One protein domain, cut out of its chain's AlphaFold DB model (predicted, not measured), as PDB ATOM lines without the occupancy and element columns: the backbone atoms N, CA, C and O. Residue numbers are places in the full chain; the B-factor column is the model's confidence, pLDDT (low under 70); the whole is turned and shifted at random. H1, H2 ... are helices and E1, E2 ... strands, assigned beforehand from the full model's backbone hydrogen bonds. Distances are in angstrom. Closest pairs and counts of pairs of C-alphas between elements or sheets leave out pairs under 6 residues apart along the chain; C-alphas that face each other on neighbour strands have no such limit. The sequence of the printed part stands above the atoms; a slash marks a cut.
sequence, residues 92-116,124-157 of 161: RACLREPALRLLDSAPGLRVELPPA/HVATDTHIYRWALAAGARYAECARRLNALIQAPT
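This is residues 92 to 116 and 124 to 157 of the 161 residues of an uncharacterized protein of Azoarcus rhizosphaerae (UniProt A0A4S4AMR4). One long helix, H2, makes the length of the model: its first part belongs to a small head, and its far part sticks out as an arm, residues 139 to 157, of which 139 to 154 belong to H2. The head also holds the short helix H1, the three-residue strand E1 near the beginning of H2, and an unnamed stretch, residues 105 to 116, that folds back from the end of H1. The printed part has 59 residues, with one named strand and two named helices in the order E1, H1, H2, and the class is mostly helix. It is only just loose, close to extended, with a radius of gyration of the C-alphas of 15.4 A and spans of 50 by 21 by 14 A.

H2 is residues 128 to 154, 38.8 A from first to last C-alpha, from (191.102, 243.730, 176.606) to (157.744, 239.155, 157.257). H1 is residues 97 to 104, 10.3 A long, and begins at C-alpha 97 at (197.657, 252.950, 167.603). E1 is residues 93 to 95, 6.0 A long.

The closest C-alphas of H2 and E1 are those of Asp 128 and Cys 94, 5.8 A apart. E1 pairs with no named strand, but its residues 93 to 95 pair antiparallel with residues 126 to 127. E1 and H1 meet only through their link, a tight one of 1 residue. H1 and H2 are apart. In H1 and H2 every O i to N i+4 pair is within hydrogen-bond range.

The C-alphas of Arg 92 and Thr 157, the two farthest apart, are 51.9 A apart. Without residues 139 to 157 the body spans 27 by 23 by 14 A. Residues 117 to 123 are not printed, and C-alphas 116 and 124 are 6.8 A apart across the cut. The pLDDT is under 70 at residues 109 to 116, 124 and 156 to 157.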
ATOM      1  N   ARG A  92     194.810 245.101 180.196       79.12
ATOM      2  CA  ARG A  92     196.084 244.985 179.470       79.12
ATOM      3  C   ARG A  92     195.947 245.526 178.056       79.12
ATOM      4  O   ARG A  92     194.956 245.269 177.379       79.12
ATOM      5  N   ALA A  93     196.980 246.221 177.586       81.62
ATOM      6  CA  ALA A  93     197.058 246.707 176.213       81.62
ATOM      7  C   ALA A  93     197.059 245.538 175.208       81.62
ATOM      8  O   ALA A  93     198.016 244.766 175.154       81.62
ATOM      9  N   CYS A  94     196.010 245.439 174.391       81.31
ATOM     10  CA  CYS A  94     195.860 244.415 173.354       81.31
ATOM     11  C   CYS A  94     196.153 244.957 171.953       81.31
ATOM     12  O   CYS A  94     196.792 244.274 171.156       81.31
ATOM     13  N   LEU A  95     195.711 246.181 171.647       80.75
ATOM     14  CA  LEU A  95     195.961 246.828 170.357       80.75
ATOM     15  C   LEU A  95     196.543 248.221 170.572       80.75
ATOM     16  O   LEU A  95     196.078 248.984 171.415       80.75
ATOM     17  N   ARG A  96     197.576 248.538 169.792       79.94
ATOM     18  CA  ARG A  96     198.245 249.843 169.780       79.94
ATOM     19  C   ARG A  96     197.798 250.654 168.563       79.94
ATOM     20  O   ARG A  96     197.244 250.098 167.615       79.94
ATOM     21  N   GLU A  97     198.095 251.946 168.582       80.25
ATOM     22  CA  GLU A  97     197.657 252.950 167.603       80.25
ATOM     23  C   GLU A  97     197.762 252.528 166.115       80.25
ATOM     24  O   GLU A  97     196.764 252.683 165.410       80.25
ATOM     25  N   PRO A  98     198.839 251.876 165.620       78.94
ATOM     26  CA  PRO A  98     198.901 251.444 164.217       78.94
ATOM     27  C   PRO A  98     197.838 250.403 163.835       78.94
ATOM     28  O   PRO A  98     197.287 250.444 162.737       78.94
ATOM     29  N   ALA A  99     197.528 249.475 164.744       79.56
ATOM     30  CA  ALA A  99     196.504 248.459 164.516       79.56
ATOM     31  C   ALA A  99     195.092 249.052 164.619       79.56
ATOM     32  O   ALA A  99     194.199 248.647 163.876       79.56
ATOM     33  N   LEU A 100     194.902 250.041 165.499       77.69
ATOM     34  CA  LEU A 100     193.635 250.762 165.631       77.69
ATOM     35  C   LEU A 100     193.335 251.599 164.388       77.69
ATOM     36  O   LEU A 100     192.230 251.521 163.866       77.69
ATOM     37  N   ARG A 101     194.340 252.269 163.816       78.31
ATOM     38  CA  ARG A 101     194.184 252.985 162.541       78.31
ATOM     39  C   ARG A 101     193.765 252.072 161.396       78.31
ATOM     40  O   ARG A 101     192.947 252.475 160.574       78.31
ATOM     41  N   LEU A 102     194.297 250.850 161.349       81.56
ATOM     42  CA  LEU A 102     193.912 249.874 160.330       81.56
ATOM     43  C   LEU A 102     192.437 249.463 160.480       81.56
ATOM     44  O   LEU A 102     191.713 249.389 159.488       81.56
ATOM     45  N   LEU A 103     191.984 249.257 161.719       77.69
ATOM     46  CA  LEU A 103     190.590 248.945 162.038       77.69
ATOM     47  C   LEU A 103     189.639 250.113 161.739       77.69
ATOM     48  O   LEU A 103     188.560 249.879 161.200       77.69
ATOM     49  N   ASP A 104     190.043 251.351 162.021       78.31
ATOM     50  CA  ASP A 104     189.250 252.555 161.729       78.31
ATOM     51  C   ASP A 104     189.093 252.810 160.227       78.31
ATOM     52  O   ASP A 104     188.088 253.362 159.779       78.31
ATOM     53  N   SER A 105     190.078 252.392 159.432       78.81
ATOM     54  CA  SER A 105     190.023 252.481 157.972       78.81
ATOM     55  C   SER A 105     189.208 251.367 157.302       78.81
ATOM     56  O   SER A 105     189.003 251.412 156.086       78.81
ATOM     57  N   ALA A 106     188.727 250.369 158.053       79.69
ATOM     58  CA  ALA A 106     187.977 249.256 157.483       79.69
ATOM     59  C   ALA A 106     186.531 249.670 157.117       79.69
ATOM     60  O   ALA A 106     185.781 250.164 157.963       79.69
ATOM     61  N   PRO A 107     186.081 249.449 155.867       75.25
ATOM     62  CA  PRO A 107     184.747 249.850 155.436       75.25
ATOM     63  C   PRO A 107     183.665 249.066 156.187       75.25
ATOM     64  O   PRO A 107     183.704 247.842 156.279       75.25
ATOM     65  N   GLY A 108     182.676 249.783 156.726       72.38
ATOM     66  CA  GLY A 108     181.574 249.191 157.493       72.38
ATOM     67  C   GLY A 108     181.912 248.849 158.949       72.38
ATOM     68  O   GLY A 108     180.998 248.549 159.720       72.38
ATOM     69  N   LEU A 109     183.179 248.964 159.358       69.44
ATOM     70  CA  LEU A 109     183.613 248.809 160.741       69.44
ATOM     71  C   LEU A 109     183.859 250.199 161.338       69.44
ATOM     72  O   LEU A 109     184.644 250.980 160.817       69.44
ATOM     73  N   ARG A 110     183.162 250.538 162.425       68.94
ATOM     74  CA  ARG A 110     183.498 251.714 163.240       68.94
ATOM     75  C   ARG A 110     183.855 251.238 164.634       68.94
ATOM     76  O   ARG A 110     183.031 250.605 165.301       68.94
ATOM     77  N   VAL A 111     185.089 251.503 165.031       66.50
ATOM     78  CA  VAL A 111     185.668 251.072 166.298       66.50
ATOM     79  C   VAL A 111     185.660 252.274 167.243       66.50
ATOM     80  O   VAL A 111     186.658 252.939 167.467       66.50
ATOM     81  N   GLU A 112     184.481 252.596 167.781       67.06
ATOM     82  CA  GLU A 112     184.355 253.613 168.833       67.06
ATOM     83  C   GLU A 112     184.805 253.009 170.161       67.06
ATOM     84  O   GLU A 112     184.039 252.342 170.862       67.06
ATOM     85  N   LEU A 113     186.079 253.208 170.489       63.09
ATOM     86  CA  LEU A 113     186.617 252.853 171.793       63.09
ATOM     87  C   LEU A 113     186.506 254.033 172.761       63.09
ATOM     88  O   LEU A 113     186.815 255.164 172.379       63.09
ATOM     89  N   PRO A 114     186.102 253.796 174.024       55.91
ATOM     90  CA  PRO A 114     186.179 254.831 175.045       55.91
ATOM     91  C   PRO A 114     187.641 255.285 175.217       55.91
ATOM     92  O   PRO A 114     188.557 254.476 175.026       55.91
ATOM     93  N   PRO A 115     187.881 256.566 175.563       52.94
ATOM     94  CA  PRO A 115     189.233 257.088 175.715       52.94
ATOM     95  C   PRO A 115     190.004 256.254 176.740       52.94
ATOM     96  O   PRO A 115     189.463 255.888 177.787       52.94
ATOM     97  N   ALA A 116     191.262 255.937 176.424       53.62
ATOM     98  CA  ALA A 116     192.126 255.172 177.308       53.62
ATOM     99  C   ALA A 116     192.253 255.891 178.656       53.62
ATOM    100  O   ALA A 116     192.794 256.991 178.745       53.62
ATOM    101  N   HIS A 124     196.852 256.271 171.488       68.56
ATOM    102  CA  HIS A 124     195.583 255.533 171.444       68.56
ATOM    103  C   HIS A 124     195.830 254.011 171.577       68.56
ATOM    104  O   HIS A 124     196.399 253.383 170.682       68.56
ATOM    105  N   VAL A 125     195.470 253.425 172.727       75.06
ATOM    106  CA  VAL A 125     195.667 252.003 173.052       75.06
ATOM    107  C   VAL A 125     194.342 251.399 173.505       75.06
ATOM    108  O   VAL A 125     193.658 251.922 174.387       75.06
ATOM    109  N   ALA A 126     193.998 250.255 172.923       79.31
ATOM    110  CA  ALA A 126     192.853 249.458 173.320       79.31
ATOM    111  C   ALA A 126     193.267 248.381 174.315       79.31
ATOM    112  O   ALA A 126     194.196 247.607 174.058       79.31
ATOM    113  N   THR A 127     192.533 248.298 175.417       83.38
ATOM    114  CA  THR A 127     192.674 247.218 176.389       83.38
ATOM    115  C   THR A 127     191.753 246.049 176.052       83.38
ATOM    116  O   THR A 127     190.780 246.208 175.311       83.38
ATOM    117  N   ASP A 128     192.020 244.877 176.616       82.56
ATOM    118  CA  ASP A 128     191.102 243.730 176.606       82.56
ATOM    119  C   ASP A 128     189.665 244.113 177.013       82.56
ATOM    120  O   ASP A 128     188.707 243.746 176.330       82.56
ATOM    121  N   THR A 129     189.501 244.946 178.047       80.81
ATOM    122  CA  THR A 129     188.194 245.478 178.468       80.81
ATOM    123  C   THR A 129     187.532 246.336 177.383       80.81
ATOM    124  O   THR A 129     186.307 246.318 177.233       80.81
ATOM    125  N   HIS A 130     188.312 247.124 176.639       80.44
ATOM    126  CA  HIS A 130     187.806 247.947 175.538       80.44
ATOM    127  C   HIS A 130     187.358 247.090 174.354       80.44
ATOM    128  O   HIS A 130     186.270 247.310 173.822       80.44
ATOM    129  N   ILE A 131     188.146 246.077 173.992       83.31
ATOM    130  CA  ILE A 131     187.807 245.148 172.909       83.31
ATOM    131  C   ILE A 131     186.560 244.333 173.256       83.31
ATOM    132  O   ILE A 131     185.670 244.202 172.416       83.31
ATOM    133  N   TYR A 132     186.436 243.858 174.497       83.56
ATOM    134  CA  TYR A 132     185.241 243.142 174.945       83.56
ATOM    135  C   TYR A 132     183.978 244.011 174.856       83.56
ATOM    136  O   TYR A 132     182.962 243.589 174.296       83.56
ATOM    137  N   ARG A 133     184.043 245.255 175.353       82.56
ATOM    138  CA  ARG A 133     182.919 246.204 175.278       82.56
ATOM    139  C   ARG A 133     182.531 246.524 173.835       82.56
ATOM    140  O   ARG A 133     181.342 246.531 173.515       82.56
ATOM    141  N   TRP A 134     183.516 246.734 172.966       84.81
ATOM    142  CA  TRP A 134     183.281 246.941 171.540       84.81
ATOM    143  C   TRP A 134     182.598 245.731 170.890       84.81
ATOM    144  O   TRP A 134     181.600 245.900 170.190       84.81
ATOM    145  N   ALA A 135     183.068 244.512 171.169       85.56
ATOM    146  CA  ALA A 135     182.495 243.289 170.612       85.56
ATOM    147  C   ALA A 135     181.024 243.093 171.022       85.56
ATOM    148  O   ALA A 135     180.183 242.766 170.180       85.56
ATOM    149  N   LEU A 136     180.682 243.360 172.289       84.50
ATOM    150  CA  LEU A 136     179.292 243.333 172.755       84.50
ATOM    151  C   LEU A 136     178.418 244.363 172.026       84.50
ATOM    152  O   LEU A 136     177.319 244.032 171.574       84.50
ATOM    153  N   ALA A 137     178.903 245.598 171.880       83.31
ATOM    154  CA  ALA A 137     178.175 246.658 171.189       83.31
ATOM    155  C   ALA A 137     177.975 246.344 169.695       83.31
ATOM    156  O   ALA A 137     176.877 246.518 169.161       83.31
ATOM    157  N   ALA A 138     179.008 245.829 169.022       85.56
ATOM    158  CA  ALA A 138     178.933 245.397 167.630       85.56
ATOM    159  C   ALA A 138     177.906 244.265 167.445       85.56
ATOM    160  O   ALA A 138     177.058 244.344 166.553       85.56
ATOM    161  N   GLY A 139     177.913 243.266 168.336       84.75
ATOM    162  CA  GLY A 139     176.927 242.184 168.340       84.75
ATOM    163  C   GLY A 139     175.489 242.688 168.506       84.75
ATOM    164  O   GLY A 139     174.598 242.264 167.771       84.75
ATOM    165  N   ALA A 140     175.262 243.651 169.405       85.00
ATOM    166  CA  ALA A 140     173.945 244.261 169.599       85.00
ATOM    167  C   ALA A 140     173.448 245.001 168.342       85.00
ATOM    168  O   ALA A 140     172.284 244.861 167.960       85.00
ATOM    169  N   ARG A 141     174.330 245.746 167.660       85.12
ATOM    170  CA  ARG A 141     174.001 246.435 166.397       85.12
ATOM    171  C   ARG A 141     173.654 245.452 165.281       85.12
ATOM    172  O   ARG A 141     172.701 245.688 164.541       85.12
ATOM    173  N   TYR A 142     174.394 244.348 165.176       87.12
ATOM    174  CA  TYR A 142     174.105 243.303 164.197       87.12
ATOM    175  C   TYR A 142     172.758 242.625 164.471       87.12
ATOM    176  O   TYR A 142     171.945 242.480 163.559       87.12
ATOM    177  N   ALA A 143     172.479 242.279 165.731       87.62
ATOM    178  CA  ALA A 143     171.200 241.694 166.124       87.62
ATOM    179  C   ALA A 143     170.020 242.620 165.788       87.62
ATOM    180  O   ALA A 143     168.996 242.163 165.286       87.62
ATOM    181  N   GLU A 144     170.171 243.931 165.999       88.50
ATOM    182  CA  GLU A 144     169.160 244.916 165.613       88.50
ATOM    183  C   GLU A 144     168.959 244.980 164.092       88.50
ATOM    184  O   GLU A 144     167.823 244.984 163.619       88.50
ATOM    185  N   CYS A 145     170.045 244.965 163.313       90.00
ATOM    186  CA  CYS A 145     169.964 244.907 161.854       90.00
ATOM    187  C   CYS A 145     169.224 243.647 161.380       90.00
ATOM    188  O   CYS A 145     168.327 243.738 160.542       90.00
ATOM    189  N   ALA A 146     169.548 242.485 161.953       90.19
ATOM    190  CA  ALA A 146     168.892 241.223 161.635       90.19
ATOM    191  C   ALA A 146     167.395 241.253 161.979       90.19
ATOM    192  O   ALA A 146     166.575 240.803 161.180       90.19
ATOM    193  N   ARG A 147     167.011 241.843 163.122       89.44
ATOM    194  CA  ARG A 147     165.596 242.028 163.482       89.44
ATOM    195  C   ARG A 147     164.851 242.893 162.475       89.44
ATOM    196  O   ARG A 147     163.759 242.516 162.062       89.44
ATOM    197  N   ARG A 148     165.432 244.025 162.064       90.62
ATOM    198  CA  ARG A 148     164.822 244.921 161.066       90.62
ATOM    199  C   ARG A 148     164.657 244.232 159.720       90.62
ATOM    200  O   ARG A 148     163.590 244.321 159.126       90.62
ATOM    201  N   LEU A 149     165.680 243.511 159.268       93.25
ATOM    202  CA  LEU A 149     165.610 242.747 158.026       93.25
ATOM    203  C   LEU A 149     164.530 241.663 158.100       93.25
ATOM    204  O   LEU A 149     163.728 241.534 157.183       93.25
ATOM    205  N   ASN A 150     164.459 240.929 159.209       91.25
ATOM    206  CA  ASN A 150     163.426 239.921 159.410       91.25
ATOM    207  C   ASN A 150     162.016 240.537 159.446       91.25
ATOM    208  O   ASN A 150     161.091 239.961 158.886       91.25
ATOM    209  N   ALA A 151     161.852 241.721 160.044       88.44
ATOM    210  CA  ALA A 151     160.586 242.451 160.012       88.44
ATOM    211  C   ALA A 151     160.186 242.861 158.584       88.44
ATOM    212  O   ALA A 151     159.019 242.739 158.232       88.44
ATOM    213  N   LEU A 152     161.143 243.284 157.748       90.19
ATOM    214  CA  LEU A 152     160.893 243.590 156.334       90.19
ATOM    215  C   LEU A 152     160.529 242.341 155.520       90.19
ATOM    216  O   LEU A 152     159.661 242.415 154.661       90.19
ATOM    217  N   ILE A 153     161.160 241.196 155.798       89.94
ATOM    218  CA  ILE A 153     160.856 239.919 155.130       89.94
ATOM    219  C   ILE A 153     159.453 239.420 155.498       89.94
ATOM    220  O   ILE A 153     158.758 238.856 154.658       89.94
ATOM    221  N   GLN A 154     159.046 239.602 156.755       86.50
ATOM    222  CA  GLN A 154     157.744 239.155 157.257       86.50
ATOM    223  C   GLN A 154     156.612 240.148 156.977       86.50
ATOM    224  O   GLN A 154     155.454 239.812 157.221       86.50
ATOM    225  N   ALA A 155     156.923 241.355 156.496       74.88
ATOM    226  CA  ALA A 155     155.911 242.337 156.154       74.88
ATOM    227  C   ALA A 155     155.036 241.782 155.012       74.88
ATOM    228  O   ALA A 155     155.563 241.470 153.940       74.88
ATOM    229  N   PRO A 156     153.712 241.645 155.205       67.25
ATOM    230  CA  PRO A 156     152.823 241.359 154.094       67.25
ATOM    231  C   PRO A 156     152.939 242.502 153.081       67.25
ATOM    232  O   PRO A 156     152.973 243.672 153.466       67.25
ATOM    233  N   THR A 157     153.011 242.186 151.785       62.41
ATOM    234  CA  THR A 157     152.882 243.187 150.717       62.41
ATOM    235  C   THR A 157     151.436 243.661 150.692       62.41
ATOM    236  O   THR A 157     150.623 243.204 149.891       62.41
TER     237      THR A 157